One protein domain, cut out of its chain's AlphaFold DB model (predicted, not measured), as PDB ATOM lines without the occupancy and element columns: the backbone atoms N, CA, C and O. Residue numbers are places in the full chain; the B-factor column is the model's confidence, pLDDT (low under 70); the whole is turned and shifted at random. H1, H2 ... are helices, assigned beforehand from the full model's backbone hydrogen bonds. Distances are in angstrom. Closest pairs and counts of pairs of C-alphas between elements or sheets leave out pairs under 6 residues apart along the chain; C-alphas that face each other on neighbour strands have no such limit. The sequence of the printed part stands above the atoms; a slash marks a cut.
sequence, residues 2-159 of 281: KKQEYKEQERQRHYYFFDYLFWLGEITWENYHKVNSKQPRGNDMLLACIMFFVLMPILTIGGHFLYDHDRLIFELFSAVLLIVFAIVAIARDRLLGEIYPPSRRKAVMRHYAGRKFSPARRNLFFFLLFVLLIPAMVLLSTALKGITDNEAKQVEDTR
ATOM      1  N   LYS A   2     347.575 300.596 324.994       48.09
ATOM      2  CA  LYS A   2     348.083 300.478 326.391       48.09
ATOM      3  C   LYS A   2     349.263 299.508 326.627       48.09
ATOM      4  O   LYS A   2     350.108 299.764 327.473       48.09
ATOM      5  N   LYS A   3     349.345 298.382 325.899       42.59
ATOM      6  CA  LYS A   3     350.462 297.412 326.013       42.59
ATOM      7  C   LYS A   3     351.772 297.887 325.362       42.59
ATOM      8  O   LYS A   3     352.828 297.398 325.750       42.59
ATOM      9  N   GLN A   4     351.701 298.775 324.369       45.75
ATOM     10  CA  GLN A   4     352.876 299.370 323.720       45.75
ATOM     11  C   GLN A   4     353.404 300.542 324.547       45.75
ATOM     12  O   GLN A   4     354.590 300.538 324.849       45.75
ATOM     13  N   GLU A   5     352.521 301.413 325.053       46.12
ATOM     14  CA  GLU A   5     352.895 302.467 326.012       46.12
ATOM     15  C   GLU A   5     353.573 301.886 327.258       46.12
ATOM     16  O   GLU A   5     354.630 302.359 327.651       46.12
ATOM     17  N   TYR A   6     353.050 300.796 327.839       47.91
ATOM     18  CA  TYR A   6     353.683 300.147 328.998       47.91
ATOM     19  C   TYR A   6     355.091 299.602 328.683       47.91
ATOM     20  O   TYR A   6     355.977 299.639 329.535       47.91
ATOM     21  N   LYS A   7     355.312 299.111 327.453       49.91
ATOM     22  CA  LYS A   7     356.622 298.626 326.990       49.91
ATOM     23  C   LYS A   7     357.594 299.767 326.679       49.91
ATOM     24  O   LYS A   7     358.786 299.602 326.915       49.91
ATOM     25  N   GLU A   8     357.118 300.900 326.172       46.59
ATOM     26  CA  GLU A   8     357.934 302.101 325.940       46.59
ATOM     27  C   GLU A   8     358.304 302.795 327.256       46.59
ATOM     28  O   GLU A   8     359.455 303.183 327.441       46.59
ATOM     29  N   GLN A   9     357.384 302.826 328.224       50.34
ATOM     30  CA  GLN A   9     357.621 303.371 329.563       50.34
ATOM     31  C   GLN A   9     358.608 302.518 330.388       50.34
ATOM     32  O   GLN A   9     359.394 303.062 331.163       50.34
ATOM     33  N   GLU A  10     358.623 301.187 330.208       51.66
ATOM     34  CA  GLU A  10     359.678 300.310 330.756       51.66
ATOM     35  C   GLU A  10     361.031 300.499 330.039       51.66
ATOM     36  O   GLU A  10     362.075 300.332 330.669       51.66
ATOM     37  N   ARG A  11     361.042 300.884 328.753       54.00
ATOM     38  CA  ARG A  11     362.267 301.043 327.944       54.00
ATOM     39  C   ARG A  11     363.018 302.360 328.220       54.00
ATOM     40  O   ARG A  11     364.204 302.440 327.923       54.00
ATOM     41  N   GLN A  12     362.364 303.353 328.828       58.81
ATOM     42  CA  GLN A  12     362.932 304.675 329.159       58.81
ATOM     43  C   GLN A  12     363.148 304.924 330.666       58.81
ATOM     44  O   GLN A  12     363.396 306.056 331.090       58.81
ATOM     45  N   ARG A  13     363.046 303.894 331.516       70.56
ATOM     46  CA  ARG A  13     363.292 304.062 332.956       70.56
ATOM     47  C   ARG A  13     364.790 304.095 333.250       70.56
ATOM     48  O   ARG A  13     365.490 303.105 333.071       70.56
ATOM     49  N   HIS A  14     365.259 305.240 333.739       82.56
ATOM     50  CA  HIS A  14     366.615 305.394 334.254       82.56
ATOM     51  C   HIS A  14     366.704 304.776 335.652       82.56
ATOM     52  O   HIS A  14     365.889 305.083 336.526       82.56
ATOM     53  N   TYR A  15     367.688 303.901 335.842       86.06
ATOM     54  CA  TYR A  15     367.973 303.243 337.112       86.06
ATOM     55  C   TYR A  15     369.186 303.903 337.760       86.06
ATOM     56  O   TYR A  15     370.228 304.063 337.126       86.06
ATOM     57  N   TYR A  16     369.042 304.279 339.025       87.12
ATOM     58  CA  TYR A  16     370.041 305.010 339.790       87.12
ATOM     59  C   TYR A  16     370.666 304.137 340.877       87.12
ATOM     60  O   TYR A  16     370.241 303.018 341.163       87.12
ATOM     61  N   PHE A  17     371.674 304.696 341.539       85.81
ATOM     62  CA  PHE A  17     372.378 304.082 342.659       85.81
ATOM     63  C   PHE A  17     371.444 303.520 343.752       85.81
ATOM     64  O   PHE A  17     371.604 302.374 344.175       85.81
ATOM     65  N   PHE A  18     370.423 304.281 344.159       86.75
ATOM     66  CA  PHE A  18     369.457 303.840 345.171       86.75
ATOM     67  C   PHE A  18     368.594 302.658 344.703       86.75
ATOM     68  O   PHE A  18     368.243 301.806 345.516       86.75
ATOM     69  N   ASP A  19     368.303 302.557 343.400       89.62
ATOM     70  CA  ASP A  19     367.572 301.414 342.838       89.62
ATOM     71  C   ASP A  19     368.405 300.127 342.960       89.62
ATOM     72  O   ASP A  19     367.879 299.063 343.293       89.62
ATOM     73  N   TYR A  20     369.722 300.227 342.757       88.00
ATOM     74  CA  TYR A  20     370.638 299.104 342.943       88.00
ATOM     75  C   TYR A  20     370.754 298.680 344.413       88.00
ATOM     76  O   TYR A  20     370.744 297.486 344.706       88.00
ATOM     77  N   LEU A  21     370.822 299.635 345.344       87.19
ATOM     78  CA  LEU A  21     370.856 299.347 346.781       87.19
ATOM     79  C   LEU A  21     369.563 298.711 347.289       87.19
ATOM     80  O   LEU A  21     369.610 297.752 348.060       87.19
ATOM     81  N   PHE A  22     368.417 299.202 346.816       90.50
ATOM     82  CA  PHE A  22     367.127 298.584 347.091       90.50
ATOM     83  C   PHE A  22     367.107 297.127 346.613       90.50
ATOM     84  O   PHE A  22     366.795 296.231 347.397       90.50
ATOM     85  N   TRP A  23     367.497 296.881 345.355       90.88
ATOM     86  CA  TRP A  23     367.591 295.525 344.808       90.88
ATOM     87  C   TRP A  23     368.536 294.642 345.628       90.88
ATOM     88  O   TRP A  23     368.192 293.503 345.935       90.88
ATOM     89  N   LEU A  24     369.701 295.168 346.019       88.31
ATOM     90  CA  LEU A  24     370.694 294.442 346.809       88.31
ATOM     91  C   LEU A  24     370.144 294.031 348.185       88.31
ATOM     92  O   LEU A  24     370.444 292.931 348.653       88.31
ATOM     93  N   GLY A  25     369.335 294.882 348.820       89.00
ATOM     94  CA  GLY A  25     368.624 294.557 350.057       89.00
ATOM     95  C   GLY A  25     367.569 293.471 349.852       89.00
ATOM     96  O   GLY A  25     367.603 292.452 350.534       89.00
ATOM     97  N   GLU A  26     366.682 293.631 348.867       90.62
ATOM     98  CA  GLU A  26     365.621 292.649 348.584       90.62
ATOM     99  C   GLU A  26     366.180 291.267 348.232       90.62
ATOM    100  O   GLU A  26     365.770 290.269 348.816       90.62
ATOM    101  N   ILE A  27     367.186 291.189 347.358       87.75
ATOM    102  CA  ILE A  27     367.782 289.902 346.974       87.75
ATOM    103  C   ILE A  27     368.563 289.260 348.135       87.75
ATOM    104  O   ILE A  27     368.673 288.035 348.223       87.75
ATOM    105  N   THR A  28     369.110 290.069 349.052       84.81
ATOM    106  CA  THR A  28     369.751 289.565 350.276       84.81
ATOM    107  C   THR A  28     368.705 288.989 351.222       84.81
ATOM    108  O   THR A  28     368.900 287.896 351.757       84.81
ATOM    109  N   TRP A  29     367.583 289.689 351.394       86.44
ATOM    110  CA  TRP A  29     366.448 289.191 352.155       86.44
ATOM    111  C   TRP A  29     365.946 287.872 351.564       86.44
ATOM    112  O   TRP A  29     365.965 286.862 352.259       86.44
ATOM    113  N   GLU A  30     365.595 287.826 350.277       86.69
ATOM    114  CA  GLU A  30     365.065 286.629 349.608       86.69
ATOM    115  C   GLU A  30     365.943 285.386 349.819       86.69
ATOM    116  O   GLU A  30     365.425 284.327 350.178       86.69
ATOM    117  N   ASN A  31     367.266 285.526 349.693       83.88
ATOM    118  CA  ASN A  31     368.196 284.400 349.795       83.88
ATOM    119  C   ASN A  31     368.498 283.950 351.234       83.88
ATOM    120  O   ASN A  31     368.783 282.772 351.447       83.88
ATOM    121  N   TYR A  32     368.462 284.852 352.221       81.56
ATOM    122  CA  TYR A  32     369.014 284.566 353.556       81.56
ATOM    123  C   TYR A  32     368.057 284.780 354.725       81.56
ATOM    124  O   TYR A  32     368.377 284.331 355.826       81.56
ATOM    125  N   HIS A  33     366.883 285.390 354.530       80.75
ATOM    126  CA  HIS A  33     365.941 285.654 355.629       80.75
ATOM    127  C   HIS A  33     365.503 284.385 356.373       80.75
ATOM    128  O   HIS A  33     365.226 284.439 357.569       80.75
ATOM    129  N   LYS A  34     365.465 283.240 355.677       80.31
ATOM    130  CA  LYS A  34     365.120 281.934 356.264       80.31
ATOM    131  C   LYS A  34     366.180 281.412 357.233       80.31
ATOM    132  O   LYS A  34     365.842 280.699 358.167       80.31
ATOM    133  N   VAL A  35     367.448 281.749 357.000       80.62
ATOM    134  CA  VAL A  35     368.579 281.337 357.848       80.62
ATOM    135  C   VAL A  35     368.830 282.375 358.940       80.62
ATOM    136  O   VAL A  35     369.183 282.035 360.064       80.62
ATOM    137  N   ASN A  36     368.642 283.653 358.618       77.12
ATOM    138  CA  ASN A  36     368.820 284.755 359.544       77.12
ATOM    139  C   ASN A  36     367.769 285.833 359.270       77.12
ATOM    140  O   ASN A  36     367.840 286.551 358.276       77.12
ATOM    141  N   SER A  37     366.819 285.995 360.185       75.44
ATOM    142  CA  SER A  37     365.752 286.993 360.065       75.44
ATOM    143  C   SER A  37     366.236 288.440 360.210       75.44
ATOM    144  O   SER A  37     365.481 289.357 359.902       75.44
ATOM    145  N   LYS A  38     367.488 288.669 360.639       78.88
ATOM    146  CA  LYS A  38     368.099 290.007 360.751       78.88
ATOM    147  C   LYS A  38     368.686 290.525 359.437       78.88
ATOM    148  O   LYS A  38     369.384 291.536 359.440       78.88
ATOM    149  N   GLN A  39     368.486 289.817 358.326       80.75
ATOM    150  CA  GLN A  39     368.973 290.303 357.041       80.75
ATOM    151  C   GLN A  39     368.232 291.588 356.657       80.75
ATOM    152  O   GLN A  39     367.033 291.704 356.899       80.75
ATOM    153  N   PRO A  40     368.933 292.564 356.078       81.62
ATOM    154  CA  PRO A  40     368.312 293.818 355.692       81.62
ATOM    155  C   PRO A  40     367.440 293.642 354.445       81.62
ATOM    156  O   PRO A  40     367.835 292.958 353.501       81.62
ATOM    157  N   ARG A  41     366.278 294.296 354.426       87.12
ATOM    158  CA  ARG A  41     365.408 294.437 353.249       87.12
ATOM    159  C   ARG A  41     365.823 295.634 352.397       87.12
ATOM    160  O   ARG A  41     366.633 296.464 352.811       87.12
ATOM    161  N   GLY A  42     365.220 295.782 351.219       85.62
ATOM    162  CA  GLY A  42     365.439 296.951 350.366       85.62
ATOM    163  C   GLY A  42     365.069 298.263 351.061       85.62
ATOM    164  O   GLY A  42     365.784 299.252 350.927       85.62
ATOM    165  N   ASN A  43     364.004 298.272 351.871       87.31
ATOM    166  CA  ASN A  43     363.635 299.447 352.672       87.31
ATOM    167  C   ASN A  43     364.686 299.782 353.740       87.31
ATOM    168  O   ASN A  43     364.979 300.957 353.944       87.31
ATOM    169  N   ASP A  44     365.285 298.775 354.382       85.81
ATOM    170  CA  ASP A  44     366.342 298.996 355.376       85.81
ATOM    171  C   ASP A  44     367.585 299.615 354.720       85.81
ATOM    172  O   ASP A  44     368.225 300.496 355.290       85.81
ATOM    173  N   MET A  45     367.878 299.215 353.478       86.44
ATOM    174  CA  MET A  45     368.970 299.785 352.683       86.44
ATOM    175  C   MET A  45     368.732 301.245 352.307       86.44
ATOM    176  O   MET A  45     369.635 302.074 352.423       86.44
ATOM    177  N   LEU A  46     367.514 301.576 351.878       87.69
ATOM    178  CA  LEU A  46     367.141 302.953 351.566       87.69
ATOM    179  C   LEU A  46     367.157 303.835 352.821       87.69
ATOM    180  O   LEU A  46     367.681 304.947 352.778       87.69
ATOM    181  N   LEU A  47     366.651 303.327 353.949       87.25
ATOM    182  CA  LEU A  47     366.689 304.032 355.230       87.25
ATOM    183  C   LEU A  47     368.131 304.287 355.689       87.25
ATOM    184  O   LEU A  47     368.448 305.402 356.099       87.25
ATOM    185  N   ALA A  48     369.020 303.297 355.561       83.31
ATOM    186  CA  ALA A  48     370.439 303.468 355.863       83.31
ATOM    187  C   ALA A  48     371.073 304.576 355.006       83.31
ATOM    188  O   ALA A  48     371.835 305.385 355.520       83.31
ATOM    189  N   CYS A  49     370.717 304.682 353.724       83.44
ATOM    190  CA  CYS A  49     371.212 305.769 352.875       83.44
ATOM    191  C   CYS A  49     370.764 307.144 353.361       83.44
ATOM    192  O   CYS A  49     371.581 308.053 353.440       83.44
ATOM    193  N   ILE A  50     369.482 307.298 353.700       83.56
ATOM    194  CA  ILE A  50     368.963 308.561 354.242       83.56
ATOM    195  C   ILE A  50     369.718 308.911 355.530       83.56
ATOM    196  O   ILE A  50     370.137 310.048 355.721       83.56
ATOM    197  N   MET A  51     369.983 307.918 356.374       82.00
ATOM    198  CA  MET A  51     370.763 308.113 357.592       82.00
ATOM    199  C   MET A  51     372.187 308.584 357.335       82.00
ATOM    200  O   MET A  51     372.637 309.562 357.931       82.00
ATOM    201  N   PHE A  52     372.892 307.917 356.431       79.19
ATOM    202  CA  PHE A  52     374.284 308.238 356.149       79.19
ATOM    203  C   PHE A  52     374.452 309.547 355.377       79.19
ATOM    204  O   PHE A  52     375.379 310.292 355.667       79.19
ATOM    205  N   PHE A  53     373.573 309.849 354.420       82.06
ATOM    206  CA  PHE A  53     373.724 311.014 353.542       82.06
ATOM    207  C   PHE A  53     372.958 312.256 353.997       82.06
ATOM    208  O   PHE A  53     373.228 313.336 353.483       82.06
ATOM    209  N   VAL A  54     372.010 312.131 354.930       83.62
ATOM    210  CA  VAL A  54     371.217 313.270 355.422       83.62
ATOM    211  C   VAL A  54     371.458 313.493 356.907       83.62
ATOM    212  O   VAL A  54     371.901 314.571 357.291       83.62
ATOM    213  N   LEU A  55     371.231 312.478 357.747       82.06
ATOM    214  CA  LEU A  55     371.324 312.666 359.198       82.06
ATOM    215  C   LEU A  55     372.758 312.962 359.649       82.06
ATOM    216  O   LEU A  55     372.973 313.911 360.398       82.06
ATOM    217  N   MET A  56     373.731 312.168 359.195       81.75
ATOM    218  CA  MET A  56     375.127 312.343 359.608       81.75
ATOM    219  C   MET A  56     375.689 313.723 359.231       81.75
ATOM    220  O   MET A  56     376.225 314.384 360.118       81.75
ATOM    221  N   PRO A  57     375.509 314.234 357.995       82.88
ATOM    222  CA  PRO A  57     375.907 315.601 357.666       82.88
ATOM    223  C   PRO A  57     375.218 316.663 358.525       82.88
ATOM    224  O   PRO A  57     375.891 317.577 358.990       82.88
ATOM    225  N   ILE A  58     373.911 316.536 358.790       85.12
ATOM    226  CA  ILE A  58     373.182 317.487 359.646       85.12
ATOM    227  C   ILE A  58     373.748 317.487 361.070       85.12
ATOM    228  O   ILE A  58     373.952 318.555 361.640       85.12
ATOM    229  N   LEU A  59     374.038 316.312 361.636       82.12
ATOM    230  CA  LEU A  59     374.651 316.198 362.960       82.12
ATOM    231  C   LEU A  59     376.065 316.780 362.991       82.12
ATOM    232  O   LEU A  59     376.425 317.427 363.967       82.12
ATOM    233  N   THR A  60     376.864 316.588 361.941       80.62
ATOM    234  CA  THR A  60     378.220 317.148 361.868       80.62
ATOM    235  C   THR A  60     378.211 318.661 361.706       80.62
ATOM    236  O   THR A  60     378.975 319.336 362.387       80.62
ATOM    237  N   ILE A  61     377.315 319.204 360.879       82.31
ATOM    238  CA  ILE A  61     377.114 320.652 360.753       82.31
ATOM    239  C   ILE A  61     376.618 321.222 362.086       82.31
ATOM    240  O   ILE A  61     377.211 322.155 362.618       82.31
ATOM    241  N   GLY A  62     375.568 320.633 362.666       81.06
ATOM    242  CA  GLY A  62     375.023 321.066 363.951       81.06
ATOM    243  C   GLY A  62     376.048 320.976 365.079       81.06
ATOM    244  O   GLY A  62     376.158 321.903 365.868       81.06
ATOM    245  N   GLY A  63     376.854 319.914 365.119       79.00
ATOM    246  CA  GLY A  63     377.964 319.778 366.058       79.00
ATOM    247  C   GLY A  63     379.024 320.855 365.869       79.00
ATOM    248  O   GLY A  63     379.429 321.468 366.844       79.00
ATOM    249  N   HIS A  64     379.415 321.150 364.631       78.00
ATOM    250  CA  HIS A  64     380.396 322.197 364.352       78.00
ATOM    251  C   HIS A  64     379.947 323.580 364.850       78.00
ATOM    252  O   HIS A  64     380.743 324.312 365.424       78.00
ATOM    253  N   PHE A  65     378.678 323.946 364.648       77.12
ATOM    254  CA  PHE A  65     378.187 325.280 365.012       77.12
ATOM    255  C   PHE A  65     377.692 325.392 366.460       77.12
ATOM    256  O   PHE A  65     377.888 326.426 367.095       77.12
ATOM    257  N   LEU A  66     377.035 324.357 366.989       78.06
ATOM    258  CA  LEU A  66     376.338 324.434 368.278       78.06
ATOM    259  C   LEU A  66     377.186 323.950 369.457       78.06
ATOM    260  O   LEU A  66     376.920 324.371 370.580       78.06
ATOM    261  N   TYR A  67     378.187 323.088 369.232       68.25
ATOM    262  CA  TYR A  67     378.965 322.490 370.325       68.25
ATOM    263  C   TYR A  67     379.762 323.531 371.124       68.25
ATOM    264  O   TYR A  67     379.764 323.473 372.352       68.25
ATOM    265  N   ASP A  68     380.369 324.506 370.441       64.31
ATOM    266  CA  ASP A  68     381.158 325.566 371.085       64.31
ATOM    267  C   ASP A  68     380.296 326.712 371.644       64.31
ATOM    268  O   ASP A  68     380.763 327.470 372.491       64.31
ATOM    269  N   HIS A  69     379.040 326.845 371.195       67.69
ATOM    270  CA  HIS A  69     378.134 327.908 371.648       67.69
ATOM    271  C   HIS A  69     377.437 327.554 372.964       67.69
ATOM    272  O   HIS A  69     377.525 328.307 373.931       67.69
ATOM    273  N   ASP A  70     376.721 326.429 373.001       74.69
ATOM    274  CA  ASP A  70     376.002 325.991 374.195       74.69
ATOM    275  C   ASP A  70     375.741 324.483 374.134       74.69
ATOM    276  O   ASP A  70     374.983 323.971 373.300       74.69
ATOM    277  N   ARG A  71     376.352 323.765 375.078       80.25
ATOM    278  CA  ARG A  71     376.223 322.314 375.204       80.25
ATOM    279  C   ARG A  71     374.767 321.866 375.354       80.25
ATOM    280  O   ARG A  71     374.407 320.826 374.806       80.25
ATOM    281  N   LEU A  72     373.923 322.631 376.052       82.06
ATOM    282  CA  LEU A  72     372.516 322.271 376.266       82.06
ATOM    283  C   LEU A  72     371.705 322.369 374.970       82.06
ATOM    284  O   LEU A  72     370.866 321.509 374.694       82.06
ATOM    285  N   ILE A  73     371.982 323.381 374.144       81.56
ATOM    286  CA  ILE A  73     371.328 323.555 372.842       81.56
ATOM    287  C   ILE A  73     371.732 322.421 371.899       81.56
ATOM    288  O   ILE A  73     370.875 321.853 371.218       81.56
ATOM    289  N   PHE A  74     373.011 322.043 371.895       82.00
ATOM    290  CA  PHE A  74     373.489 320.905 371.114       82.00
ATOM    291  C   PHE A  74     372.859 319.574 371.562       82.00
ATOM    292  O   PHE A  74     372.444 318.773 370.716       82.00
ATOM    293  N   GLU A  75     372.743 319.338 372.872       84.50
ATOM    294  CA  GLU A  75     372.100 318.138 373.421       84.50
ATOM    295  C   GLU A  75     370.606 318.083 373.049       84.50
ATOM    296  O   GLU A  75     370.131 317.042 372.586       84.50
ATOM    297  N   LEU A  76     369.877 319.202 373.142       86.94
ATOM    298  CA  LEU A  76     368.470 319.286 372.733       86.94
ATOM    299  C   LEU A  76     368.295 319.072 371.224       86.94
ATOM    300  O   LEU A  76     367.439 318.293 370.807       86.94
ATOM    301  N   PHE A  77     369.114 319.730 370.401       86.12
ATOM    302  CA  PHE A  77     369.101 319.575 368.947       86.12
ATOM    303  C   PHE A  77     369.336 318.117 368.541       86.12
ATOM    304  O   PHE A  77     368.572 317.550 367.755       86.12
ATOM    305  N   SER A  78     370.349 317.486 369.137       84.06
ATOM    306  CA  SER A  78     370.668 316.076 368.907       84.06
ATOM    307  C   SER A  78     369.521 315.161 369.345       84.06
ATOM    308  O   SER A  78     369.160 314.237 368.615       84.06
ATOM    309  N   ALA A  79     368.894 315.437 370.494       87.81
ATOM    310  CA  ALA A  79     367.741 314.680 370.978       87.81
ATOM    311  C   ALA A  79     366.527 314.806 370.042       87.81
ATOM    312  O   ALA A  79     365.904 313.799 369.708       87.81
ATOM    313  N   VAL A  80     366.214 316.014 369.561       90.56
ATOM    314  CA  VAL A  80     365.121 316.245 368.602       90.56
ATOM    315  C   VAL A  80     365.380 315.500 367.294       90.56
ATOM    316  O   VAL A  80     364.488 314.811 366.797       90.56
ATOM    317  N   LEU A  81     366.602 315.565 366.760       89.44
ATOM    318  CA  LEU A  81     366.995 314.813 365.564       89.44
ATOM    319  C   LEU A  81     366.854 313.302 365.750       89.44
ATOM    320  O   LEU A  81     366.354 312.623 364.853       89.44
ATOM    321  N   LEU A  82     367.234 312.775 366.916       88.00
ATOM    322  CA  LEU A  82     367.044 311.362 367.244       88.00
ATOM    323  C   LEU A  82     365.563 310.976 367.319       88.00
ATOM    324  O   LEU A  82     365.197 309.910 366.826       88.00
ATOM    325  N   ILE A  83     364.703 311.833 367.875       90.69
ATOM    326  CA  ILE A  83     363.251 311.598 367.927       90.69
ATOM    327  C   ILE A  83     362.661 311.581 366.515       90.69
ATOM    328  O   ILE A  83     361.947 310.643 366.156       90.69
ATOM    329  N   VAL A  84     362.989 312.579 365.689       89.00
ATOM    330  CA  VAL A  84     362.555 312.631 364.284       89.00
ATOM    331  C   VAL A  84     363.025 311.384 363.543       89.00
ATOM    332  O   VAL A  84     362.245 310.758 362.821       89.00
ATOM    333  N   PHE A  85     364.270 310.965 363.765       85.25
ATOM    334  CA  PHE A  85     364.786 309.749 363.162       85.25
ATOM    335  C   PHE A  85     364.036 308.496 363.630       85.25
ATOM    336  O   PHE A  85     363.668 307.668 362.800       85.25
ATOM    337  N   ALA A  86     363.759 308.359 364.927       87.81
ATOM    338  CA  ALA A  86     362.988 307.235 365.447       87.81
ATOM    339  C   ALA A  86     361.602 307.157 364.786       87.81
ATOM    340  O   ALA A  86     361.178 306.077 364.373       87.81
ATOM    341  N   ILE A  87     360.937 308.300 364.591       88.88
ATOM    342  CA  ILE A  87     359.658 308.379 363.871       88.88
ATOM    343  C   ILE A  87     359.820 307.898 362.422       88.88
ATOM    344  O   ILE A  87     359.037 307.063 361.967       88.88
ATOM    345  N   VAL A  88     360.848 308.364 361.706       87.06
ATOM    346  CA  VAL A  88     361.133 307.938 360.322       87.06
ATOM    347  C   VAL A  88     361.445 306.440 360.246       87.06
ATOM    348  O   VAL A  88     360.976 305.765 359.332       87.06
ATOM    349  N   ALA A  89     362.191 305.898 361.209       86.12
ATOM    350  CA  ALA A  89     362.528 304.480 361.271       86.12
ATOM    351  C   ALA A  89     361.292 303.602 361.525       86.12
ATOM    352  O   ALA A  89     361.144 302.559 360.887       86.12
ATOM    353  N   ILE A  90     360.382 304.038 362.403       87.69
ATOM    354  CA  ILE A  90     359.109 303.349 362.672       87.69
ATOM    355  C   ILE A  90     358.184 303.440 361.451       87.69
ATOM    356  O   ILE A  90     357.599 302.443 361.031       87.69
ATOM    357  N   ALA A  91     358.081 304.619 360.838       87.38
ATOM    358  CA  ALA A  91     357.228 304.864 359.680       87.38
ATOM    359  C   ALA A  91     357.868 304.455 358.339       87.38
ATOM    360  O   ALA A  91     357.289 304.732 357.286       87.38
ATOM    361  N   ARG A  92     359.035 303.792 358.346       86.25
ATOM    362  CA  ARG A  92     359.870 303.570 357.151       86.25
ATOM    363  C   ARG A  92     359.116 302.925 355.993       86.25
ATOM    364  O   ARG A  92     359.263 303.357 354.857       86.25
ATOM    365  N   ASP A  93     358.297 301.909 356.267       83.12
ATOM    366  CA  ASP A  93     357.633 301.129 355.221       83.12
ATOM    367  C   ASP A  93     356.514 301.939 354.562       83.12
ATOM    368  O   ASP A  93     356.310 301.842 353.351       83.12
ATOM    369  N   ARG A  94     355.846 302.794 355.344       86.81
ATOM    370  CA  ARG A  94     354.837 303.736 354.858       86.81
ATOM    371  C   ARG A  94     355.488 304.872 354.069       86.81
ATOM    372  O   ARG A  94     355.127 305.094 352.918       86.81
ATOM    373  N   LEU A  95     356.488 305.530 354.653       84.06
ATOM    374  CA  LEU A  95     357.159 306.694 354.072       84.06
ATOM    375  C   LEU A  95     357.909 306.337 352.778       84.06
ATOM    376  O   LEU A  95     357.738 306.980 351.744       84.06
ATOM    377  N   LEU A  96     358.694 305.255 352.793       84.50
ATOM    378  CA  LEU A  96     359.368 304.760 351.591       84.50
ATOM    379  C   LEU A  96     358.390 304.096 350.622       84.50
ATOM    380  O   LEU A  96     358.702 303.969 349.443       84.50
ATOM    381  N   GLY A  97     357.223 303.640 351.077       81.56
ATOM    382  CA  GLY A  97     356.155 303.163 350.198       81.56
ATOM    383  C   GLY A  97     355.607 304.273 349.299       81.56
ATOM    384  O   GLY A  97     355.348 304.026 348.121       81.56
ATOM    385  N   GLU A  98     355.504 305.492 349.833       84.19
ATOM    386  CA  GLU A  98     355.079 306.687 349.098       84.19
ATOM    387  C   GLU A  98     356.197 307.245 348.203       84.19
ATOM    388  O   GLU A  98     355.986 307.442 347.006       84.19
ATOM    389  N   ILE A  99     357.408 307.435 348.745       83.44
ATOM    390  CA  ILE A  99     358.558 307.994 348.002       83.44
ATOM    391  C   ILE A  99     359.063 307.014 346.930       83.44
ATOM    392  O   ILE A  99     359.519 307.408 345.854       83.44
ATOM    393  N   TYR A 100     358.986 305.715 347.218       84.44
ATOM    394  CA  TYR A 100     359.491 304.647 346.368       84.44
ATOM    395  C   TYR A 100     358.361 303.660 346.022       84.44
ATOM    396  O   TYR A 100     358.227 302.603 346.652       84.44
ATOM    397  N   PRO A 101     357.529 303.990 345.011       86.31
ATOM    398  CA  PRO A 101     356.253 303.323 344.787       86.31
ATOM    399  C   PRO A 101     356.403 301.868 344.315       86.31
ATOM    400  O   PRO A 101     357.386 301.520 343.643       86.31
ATOM    401  N   PRO A 102     355.390 301.006 344.552       86.31
ATOM    402  CA  PRO A 102     355.425 299.589 344.175       86.31
ATOM    403  C   PRO A 102     355.737 299.327 342.695       86.31
ATOM    404  O   PRO A 102     356.419 298.359 342.355       86.31
ATOM    405  N   SER A 103     355.287 300.211 341.795       86.12
ATOM    406  CA  SER A 103     355.555 300.104 340.356       86.12
ATOM    407  C   SER A 103     357.043 300.243 340.017       86.12
ATOM    408  O   SER A 103     357.520 299.613 339.071       86.12
ATOM    409  N   ARG A 104     357.791 301.058 340.772       87.69
ATOM    410  CA  ARG A 104     359.241 301.222 340.619       87.69
ATOM    411  C   ARG A 104     359.971 300.011 341.179       87.69
ATOM    412  O   ARG A 104     360.756 299.409 340.454       87.69
ATOM    413  N   ARG A 105     359.607 299.572 342.388       89.00
ATOM    414  CA  ARG A 105     360.149 298.359 343.032       89.00
ATOM    415  C   ARG A 105     360.091 297.149 342.099       89.00
ATOM    416  O   ARG A 105     361.098 296.491 341.860       89.00
ATOM    417  N   LYS A 106     358.924 296.905 341.493       89.19
ATOM    418  CA  LYS A 106     358.721 295.779 340.568       89.19
ATOM    419  C   LYS A 106     359.579 295.891 339.305       89.19
ATOM    420  O   LYS A 106     360.115 294.888 338.842       89.19
ATOM    421  N   ALA A 107     359.729 297.095 338.758       89.56
ATOM    422  CA  ALA A 107     360.573 297.324 337.586       89.56
ATOM    423  C   ALA A 107     362.067 297.163 337.899       89.56
ATOM    424  O   ALA A 107     362.811 296.683 337.051       89.56
ATOM    425  N   VAL A 108     362.500 297.525 339.105       90.31
ATOM    426  CA  VAL A 108     363.880 297.345 339.581       90.31
ATOM    427  C   VAL A 108     364.210 295.866 339.749       90.31
ATOM    428  O   VAL A 108     365.216 295.401 339.217       90.31
ATOM    429  N   MET A 109     363.317 295.099 340.381       89.62
ATOM    430  CA  MET A 109     363.488 293.647 340.506       89.62
ATOM    431  C   MET A 109     363.557 292.954 339.139       89.62
ATOM    432  O   MET A 109     364.389 292.074 338.945       89.62
ATOM    433  N   ARG A 110     362.742 293.379 338.161       89.06
ATOM    434  CA  ARG A 110     362.801 292.860 336.780       89.06
ATOM    435  C   ARG A 110     364.101 293.217 336.072       89.06
ATOM    436  O   ARG A 110     364.699 292.354 335.439       89.06
ATOM    437  N   HIS A 111     364.528 294.472 336.177       88.94
ATOM    438  CA  HIS A 111     365.734 294.961 335.516       88.94
ATOM    439  C   HIS A 111     366.984 294.198 335.968       88.94
ATOM    440  O   HIS A 111     367.827 293.842 335.148       88.94
ATOM    441  N   TYR A 112     367.072 293.875 337.260       87.31
ATOM    442  CA  TYR A 112     368.209 293.154 337.827       87.31
ATOM    443  C   TYR A 112     367.995 291.637 337.983       87.31
ATOM    444  O   TYR A 112     368.874 290.964 338.517       87.31
ATOM    445  N   ALA A 113     366.896 291.063 337.480       83.38
ATOM    446  CA  ALA A 113     366.566 289.640 337.653       83.38
ATOM    447  C   ALA A 113     367.655 288.673 337.138       83.38
ATOM    448  O   ALA A 113     367.839 287.594 337.691       83.38
ATOM    449  N   GLY A 114     368.402 289.058 336.096       79.00
ATOM    450  CA  GLY A 114     369.496 288.255 335.530       79.00
ATOM    451  C   GLY A 114     370.872 288.493 336.165       79.00
ATOM    452  O   GLY A 114     371.855 287.865 335.765       79.00
ATOM    453  N   ARG A 115     370.996 289.418 337.126       81.75
ATOM    454  CA  ARG A 115     372.290 289.718 337.754       81.75
ATOM    455  C   ARG A 115     372.634 288.652 338.784       81.75
ATOM    456  O   ARG A 115     371.899 288.421 339.736       81.75
ATOM    457  N   LYS A 116     373.818 288.050 338.630       76.12
ATOM    458  CA  LYS A 116     374.367 287.118 339.621       76.12
ATOM    459  C   LYS A 116     374.644 287.852 340.932       76.12
ATOM    460  O   LYS A 116     375.567 288.669 341.010       76.12
ATOM    461  N   PHE A 117     373.852 287.528 341.945       75.38
ATOM    462  CA  PHE A 117     374.104 287.907 343.325       75.38
ATOM    463  C   PHE A 117     375.342 287.160 343.843       75.38
ATOM    464  O   PHE A 117     375.472 285.954 343.638       75.38
ATOM    465  N   SER A 118     376.263 287.865 344.506       75.56
ATOM    466  CA  SER A 118     377.344 287.211 345.243       75.56
ATOM    467  C   SER A 118     377.562 287.865 346.613       75.56
ATOM    468  O   SER A 118     377.631 289.097 346.700       75.56
ATOM    469  N   PRO A 119     377.715 287.070 347.692       74.19
ATOM    470  CA  PRO A 119     377.941 287.594 349.042       74.19
ATOM    471  C   PRO A 119     379.191 288.474 349.152       74.19
ATOM    472  O   PRO A 119     379.184 289.482 349.854       74.19
ATOM    473  N   ALA A 120     380.247 288.129 348.410       76.25
ATOM    474  CA  ALA A 120     381.481 288.905 348.369       76.25
ATOM    475  C   ALA A 120     381.266 290.302 347.764       76.25
ATOM    476  O   ALA A 120     381.718 291.289 348.337       76.25
ATOM    477  N   ARG A 121     380.517 290.414 346.654       72.75
ATOM    478  CA  ARG A 121     380.201 291.717 346.040       72.75
ATOM    479  C   ARG A 121     379.325 292.568 346.948       72.75
ATOM    480  O   ARG A 121     379.543 293.770 347.024       72.75
ATOM    481  N   ARG A 122     378.374 291.948 347.654       79.25
ATOM    482  CA  ARG A 122     377.542 292.620 348.658       79.25
ATOM    483  C   ARG A 122     378.407 293.256 349.748       79.25
ATOM    484  O   ARG A 122     378.312 294.455 349.981       79.25
ATOM    485  N   ASN A 123     379.255 292.458 350.399       76.88
ATOM    486  CA  ASN A 123     380.097 292.942 351.494       76.88
ATOM    487  C   ASN A 123     381.096 294.001 351.011       76.88
ATOM    488  O   ASN A 123     381.268 295.008 351.686       76.88
ATOM    489  N   LEU A 124     381.693 293.813 349.830       78.75
ATOM    490  CA  LEU A 124     382.597 294.793 349.228       78.75
ATOM    491  C   LEU A 124     381.890 296.122 348.939       78.75
ATOM    492  O   LEU A 124     382.465 297.174 349.179       78.75
ATOM    493  N   PHE A 125     380.635 296.090 348.487       76.25
ATOM    494  CA  PHE A 125     379.856 297.304 348.236       76.25
ATOM    495  C   PHE A 125     379.553 298.077 349.526       76.25
ATOM    496  O   PHE A 125     379.737 299.291 349.568       76.25
ATOM    497  N   PHE A 126     379.141 297.384 350.594       72.75
ATOM    498  CA  PHE A 126     378.917 298.017 351.902       72.75
ATOM    499  C   PHE A 126     380.202 298.550 352.521       72.75
ATOM    500  O   PHE A 126     380.214 299.656 353.055       72.75
ATOM    501  N   PHE A 127     381.287 297.785 352.409       75.62
ATOM    502  CA  PHE A 127     382.604 298.207 352.857       75.62
ATOM    503  C   PHE A 127     383.052 299.473 352.122       75.62
ATOM    504  O   PHE A 127     383.462 300.434 352.762       75.62
ATOM    505  N   LEU A 128     382.888 299.520 350.796       79.69
ATOM    506  CA  LEU A 128     383.227 300.692 349.993       79.69
ATOM    507  C   LEU A 128     382.404 301.920 350.401       79.69
ATOM    508  O   LEU A 128     382.962 303.004 350.541       79.69
ATOM    509  N   LEU A 129     381.097 301.748 350.634       77.00
ATOM    510  CA  LEU A 129     380.210 302.828 351.069       77.00
ATOM    511  C   LEU A 129     380.670 303.434 352.403       77.00
ATOM    512  O   LEU A 129     380.717 304.652 352.551       77.00
ATOM    513  N   PHE A 130     381.040 302.578 353.358       75.19
ATOM    514  CA  PHE A 130     381.503 303.008 354.675       75.19
ATOM    515  C   PHE A 130     382.891 303.658 354.611       75.19
ATOM    516  O   PHE A 130     383.126 304.685 355.240       75.19
ATOM    517  N   VAL A 131     383.803 303.105 353.805       79.69
ATOM    518  CA  VAL A 131     385.151 303.661 353.605       79.69
ATOM    519  C   VAL A 131     385.105 305.015 352.901       79.69
ATOM    520  O   VAL A 131     385.896 305.879 353.251       79.69
ATOM    521  N   LEU A 132     384.180 305.234 351.959       79.44
ATOM    522  CA  LEU A 132     383.977 306.530 351.291       79.44
ATOM    523  C   LEU A 132     383.379 307.597 352.216       79.44
ATOM    524  O   LEU A 132     383.609 308.787 352.005       79.44
ATOM    525  N   LEU A 133     382.644 307.187 353.251       74.88
ATOM    526  CA  LEU A 133     382.048 308.103 354.219       74.88
ATOM    527  C   LEU A 133     383.120 308.819 355.047       74.88
ATOM    528  O   LEU A 133     383.044 310.026 355.225       74.88
ATOM    529  N   ILE A 134     384.137 308.097 355.523       76.06
ATOM    530  CA  ILE A 134     385.189 308.648 356.394       76.06
ATOM    531  C   ILE A 134     385.872 309.884 355.775       76.06
ATOM    532  O   ILE A 134     385.844 310.942 356.406       76.06
ATOM    533  N   PRO A 135     386.438 309.827 354.552       77.94
ATOM    534  CA  PRO A 135     387.038 310.996 353.927       77.94
ATOM    535  C   PRO A 135     385.998 312.069 353.596       77.94
ATOM    536  O   PRO A 135     386.326 313.240 353.707       77.94
ATOM    537  N   ALA A 136     384.752 311.719 353.252       80.56
ATOM    538  CA  ALA A 136     383.704 312.714 353.008       80.56
ATOM    539  C   ALA A 136     383.364 313.520 354.273       80.56
ATOM    540  O   ALA A 136     383.235 314.739 354.206       80.56
ATOM    541  N   MET A 137     383.286 312.861 355.432       78.81
ATOM    542  CA  MET A 137     383.065 313.523 356.720       78.81
ATOM    543  C   MET A 137     384.268 314.374 357.126       78.81
ATOM    544  O   MET A 137     384.089 315.495 357.585       78.81
ATOM    545  N   VAL A 138     385.494 313.877 356.916       80.19
ATOM    546  CA  VAL A 138     386.716 314.657 357.173       80.19
ATOM    547  C   VAL A 138     386.763 315.894 356.277       80.19
ATOM    548  O   VAL A 138     387.016 316.979 356.785       80.19
ATOM    549  N   LEU A 139     386.471 315.749 354.981       84.50
ATOM    550  CA  LEU A 139     386.415 316.858 354.027       84.50
ATOM    551  C   LEU A 139     385.324 317.870 354.377       84.50
ATOM    552  O   LEU A 139     385.547 319.068 354.256       84.50
ATOM    553  N   LEU A 140     384.153 317.407 354.822       81.62
ATOM    554  CA  LEU A 140     383.080 318.289 355.270       81.62
ATOM    555  C   LEU A 140     383.514 319.084 356.507       81.62
ATOM    556  O   LEU A 140     383.367 320.301 356.528       81.62
ATOM    557  N   SER A 141     384.102 318.420 357.503       75.50
ATOM    558  CA  SER A 141     384.611 319.082 358.708       75.50
ATOM    559  C   SER A 141     385.742 320.065 358.403       75.50
ATOM    560  O   SER A 141     385.765 321.156 358.965       75.50
ATOM    561  N   THR A 142     386.675 319.726 357.507       80.31
ATOM    562  CA  THR A 142     387.754 320.647 357.119       80.31
ATOM    563  C   THR A 142     387.248 321.807 356.272       80.31
ATOM    564  O   THR A 142     387.744 322.917 356.439       80.31
ATOM    565  N   ALA A 143     386.256 321.593 355.405       82.75
ATOM    566  CA  ALA A 143     385.618 322.663 354.647       82.75
ATOM    567  C   ALA A 143     384.851 323.623 355.566       82.75
ATOM    568  O   ALA A 143     385.008 324.832 355.428       82.75
ATOM    569  N   LEU A 144     384.084 323.100 356.532       80.69
ATOM    570  CA  LEU A 144     383.387 323.905 357.542       80.69
ATOM    571  C   LEU A 144     384.371 324.730 358.371       80.69
ATOM    572  O   LEU A 144     384.198 325.941 358.481       80.69
ATOM    573  N   LYS A 145     385.448 324.097 358.851       80.31
ATOM    574  CA  LYS A 145     386.525 324.793 359.555       80.31
ATOM    575  C   LYS A 145     387.173 325.868 358.682       80.31
ATOM    576  O   LYS A 145     387.427 326.970 359.143       80.31
ATOM    577  N   GLY A 146     387.421 325.565 357.408       78.19
ATOM    578  CA  GLY A 146     387.968 326.526 356.454       78.19
ATOM    579  C   GLY A 146     387.051 327.731 356.245       78.19
ATOM    580  O   GLY A 146     387.542 328.849 356.167       78.19
ATOM    581  N   ILE A 147     385.731 327.529 356.196       78.19
ATOM    582  CA  ILE A 147     384.751 328.620 356.099       78.19
ATOM    583  C   ILE A 147     384.799 329.488 357.357       78.19
ATOM    584  O   ILE A 147     384.937 330.698 357.224       78.19
ATOM    585  N   THR A 148     384.776 328.900 358.557       71.88
ATOM    586  CA  THR A 148     384.845 329.681 359.803       71.88
ATOM    587  C   THR A 148     386.182 330.380 359.995       71.88
ATOM    588  O   THR A 148     386.200 331.517 360.443       71.88
ATOM    589  N   ASP A 149     387.297 329.746 359.627       73.06
ATOM    590  CA  ASP A 149     388.628 330.356 359.709       73.06
ATOM    591  C   ASP A 149     388.764 331.501 358.691       73.06
ATOM    592  O   ASP A 149     389.406 332.511 358.974       73.06
ATOM    593  N   ASN A 150     388.150 331.370 357.509       72.12
ATOM    594  CA  ASN A 150     388.126 332.420 356.492       72.12
ATOM    595  C   ASN A 150     387.190 333.571 356.875       72.12
ATOM    596  O   ASN A 150     387.567 334.720 356.680       72.12
ATOM    597  N   GLU A 151     386.014 333.292 357.442       62.84
ATOM    598  CA  GLU A 151     385.123 334.314 358.001       62.84
ATOM    599  C   GLU A 151     385.780 335.019 359.192       62.84
ATOM    600  O   GLU A 151     385.772 336.244 359.246       62.84
ATOM    601  N   ALA A 152     386.427 334.280 360.097       58.69
ATOM    602  CA  ALA A 152     387.188 334.851 361.205       58.69
ATOM    603  C   ALA A 152     388.324 335.744 360.694       58.69
ATOM    604  O   ALA A 152     388.445 336.878 361.145       58.69
ATOM    605  N   LYS A 153     389.092 335.287 359.695       57.25
ATOM    606  CA  LYS A 153     390.128 336.102 359.047       57.25
ATOM    607  C   LYS A 153     389.559 337.328 358.352       57.25
ATOM    608  O   LYS A 153     390.158 338.386 358.450       57.25
ATOM    609  N   GLN A 154     388.423 337.218 357.667       45.97
ATOM    610  CA  GLN A 154     387.798 338.352 356.987       45.97
ATOM    611  C   GLN A 154     387.259 339.374 358.000       45.97
ATOM    612  O   GLN A 154     387.415 340.577 357.804       45.97
ATOM    613  N   VAL A 155     386.689 338.911 359.117       47.28
ATOM    614  CA  VAL A 155     386.270 339.753 360.249       47.28
ATOM    615  C   VAL A 155     387.475 340.399 360.940       47.28
ATOM    616  O   VAL A 155     387.378 341.554 361.346       47.28
ATOM    617  N   GLU A 156     388.608 339.704 361.041       44.72
ATOM    618  CA  GLU A 156     389.858 340.213 361.620       44.72
ATOM    619  C   GLU A 156     390.554 341.237 360.702       44.72
ATOM    620  O   GLU A 156     391.002 342.268 361.189       44.72
ATOM    621  N   ASP A 157     390.535 341.040 359.379       45.75
ATOM    622  CA  ASP A 157     391.066 342.000 358.391       45.75
ATOM    623  C   ASP A 157     390.179 343.257 358.269       45.75
ATOM    624  O   ASP A 157     390.658 344.352 357.983       45.75
ATOM    625  N   THR A 158     388.871 343.121 358.531       39.22
ATOM    626  CA  THR A 158     387.936 344.264 358.580       39.22
ATOM    627  C   THR A 158     387.965 344.967 359.948       39.22
ATOM    628  O   THR A 158     387.649 346.151 360.047       39.22
ATOM    629  N   ARG A 159     388.392 344.266 361.009       29.67
ATOM    630  CA  ARG A 159     388.737 344.824 362.326       29.67
ATOM    631  C   ARG A 159     390.237 345.109 362.406       29.67
ATOM    632  O   ARG A 159     390.941 344.596 363.273       29.67
TER     633      ARG A 159
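Overview. This is residues 2 to 159 of the 281 residues of an uncharacterized protein of Bacteroides stercoris (UniProt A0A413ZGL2). A long helical hairpin, H3 and H4, has the still longer helix H7 running beside H3, and the shorter helices H2, H5 and H6 gather into a head at the end where H3 begins. H1 reaches out from the head, where residues 2 to 9 stick out, and residues 149 to 159 stick out past the other end of the hairpin. The printed part has 158 residues with seven named helices, H1 to H7 in chain order, and no named strand; the class is all helix. The whole is loose, with a radius of gyration of the C-alphas of 20.9 A, and elongated, spanning 70 by 36 by 33 A.

Arrangement. H1, residues 2 to 11, touches no helix; it is close to but not clearly touching H6, residues 102 to 111, the closest C-alphas being those of Glu 10 and Ala 107, 7.5 A apart. H2, residues 17 to 32, touches H6 with residues 19 to 23 alone, about perpendicular at 80 degrees; the closest C-alphas, of Trp 23 and Met 109, are 6.2 A apart. The hub is H3, residues 42 to 66, which touches four helices. It touches H2 with residues 42 to 46 alone, at a steep tilt of 53 degrees, opposite ways; the closest C-alphas, of Gly 25 and Gly 42, are 4.0 A apart. H3 and H4, residues 71 to 90, form a hairpin at a shallow tilt of 11 degrees, opposite ways, closest at the C-alphas of Leu 66 and Phe 74, 5.3 A. H3 touches H5, residues 92 to 99, with residues 43 to 47 alone, about perpendicular at 87 degrees, closest at the C-alphas of Asn 43 and Asp 93, 6.7 A. H5 and H6 meet only through their link. H7, residues 119 to 158, touches H3 with residues 137 to 144 alone, the same way at a shallow tilt of 21 degrees; the closest C-alphas, of Thr 60 and Ser 141, are 7.4 A apart. H4 and H7 are apart. Every O i to N i+4 pair is within hydrogen-bond range in H1, H2, H4, H5 and H6, against 19 of 21 in H3 and 34 of 36 in H7.

Along the chain. H1 begins at C-alpha 2, (348.083, 300.478, 326.391). From first to last C-alpha H2 measures 22.6 A, H3 34.6 A, H4 28.5 A and H7 58.3 A. H7 ends at C-alpha 158, (387.936, 344.264, 358.580).

Size, cuts and confidence. The C-alphas farthest apart, of Lys 3 and Arg 159, are 70.9 A apart. The printed part has no cut and no long link. Mean pLDDT of the printed part is 78.1; residues 2 to 12, 67 to 69 and 151 to 159 are under 70.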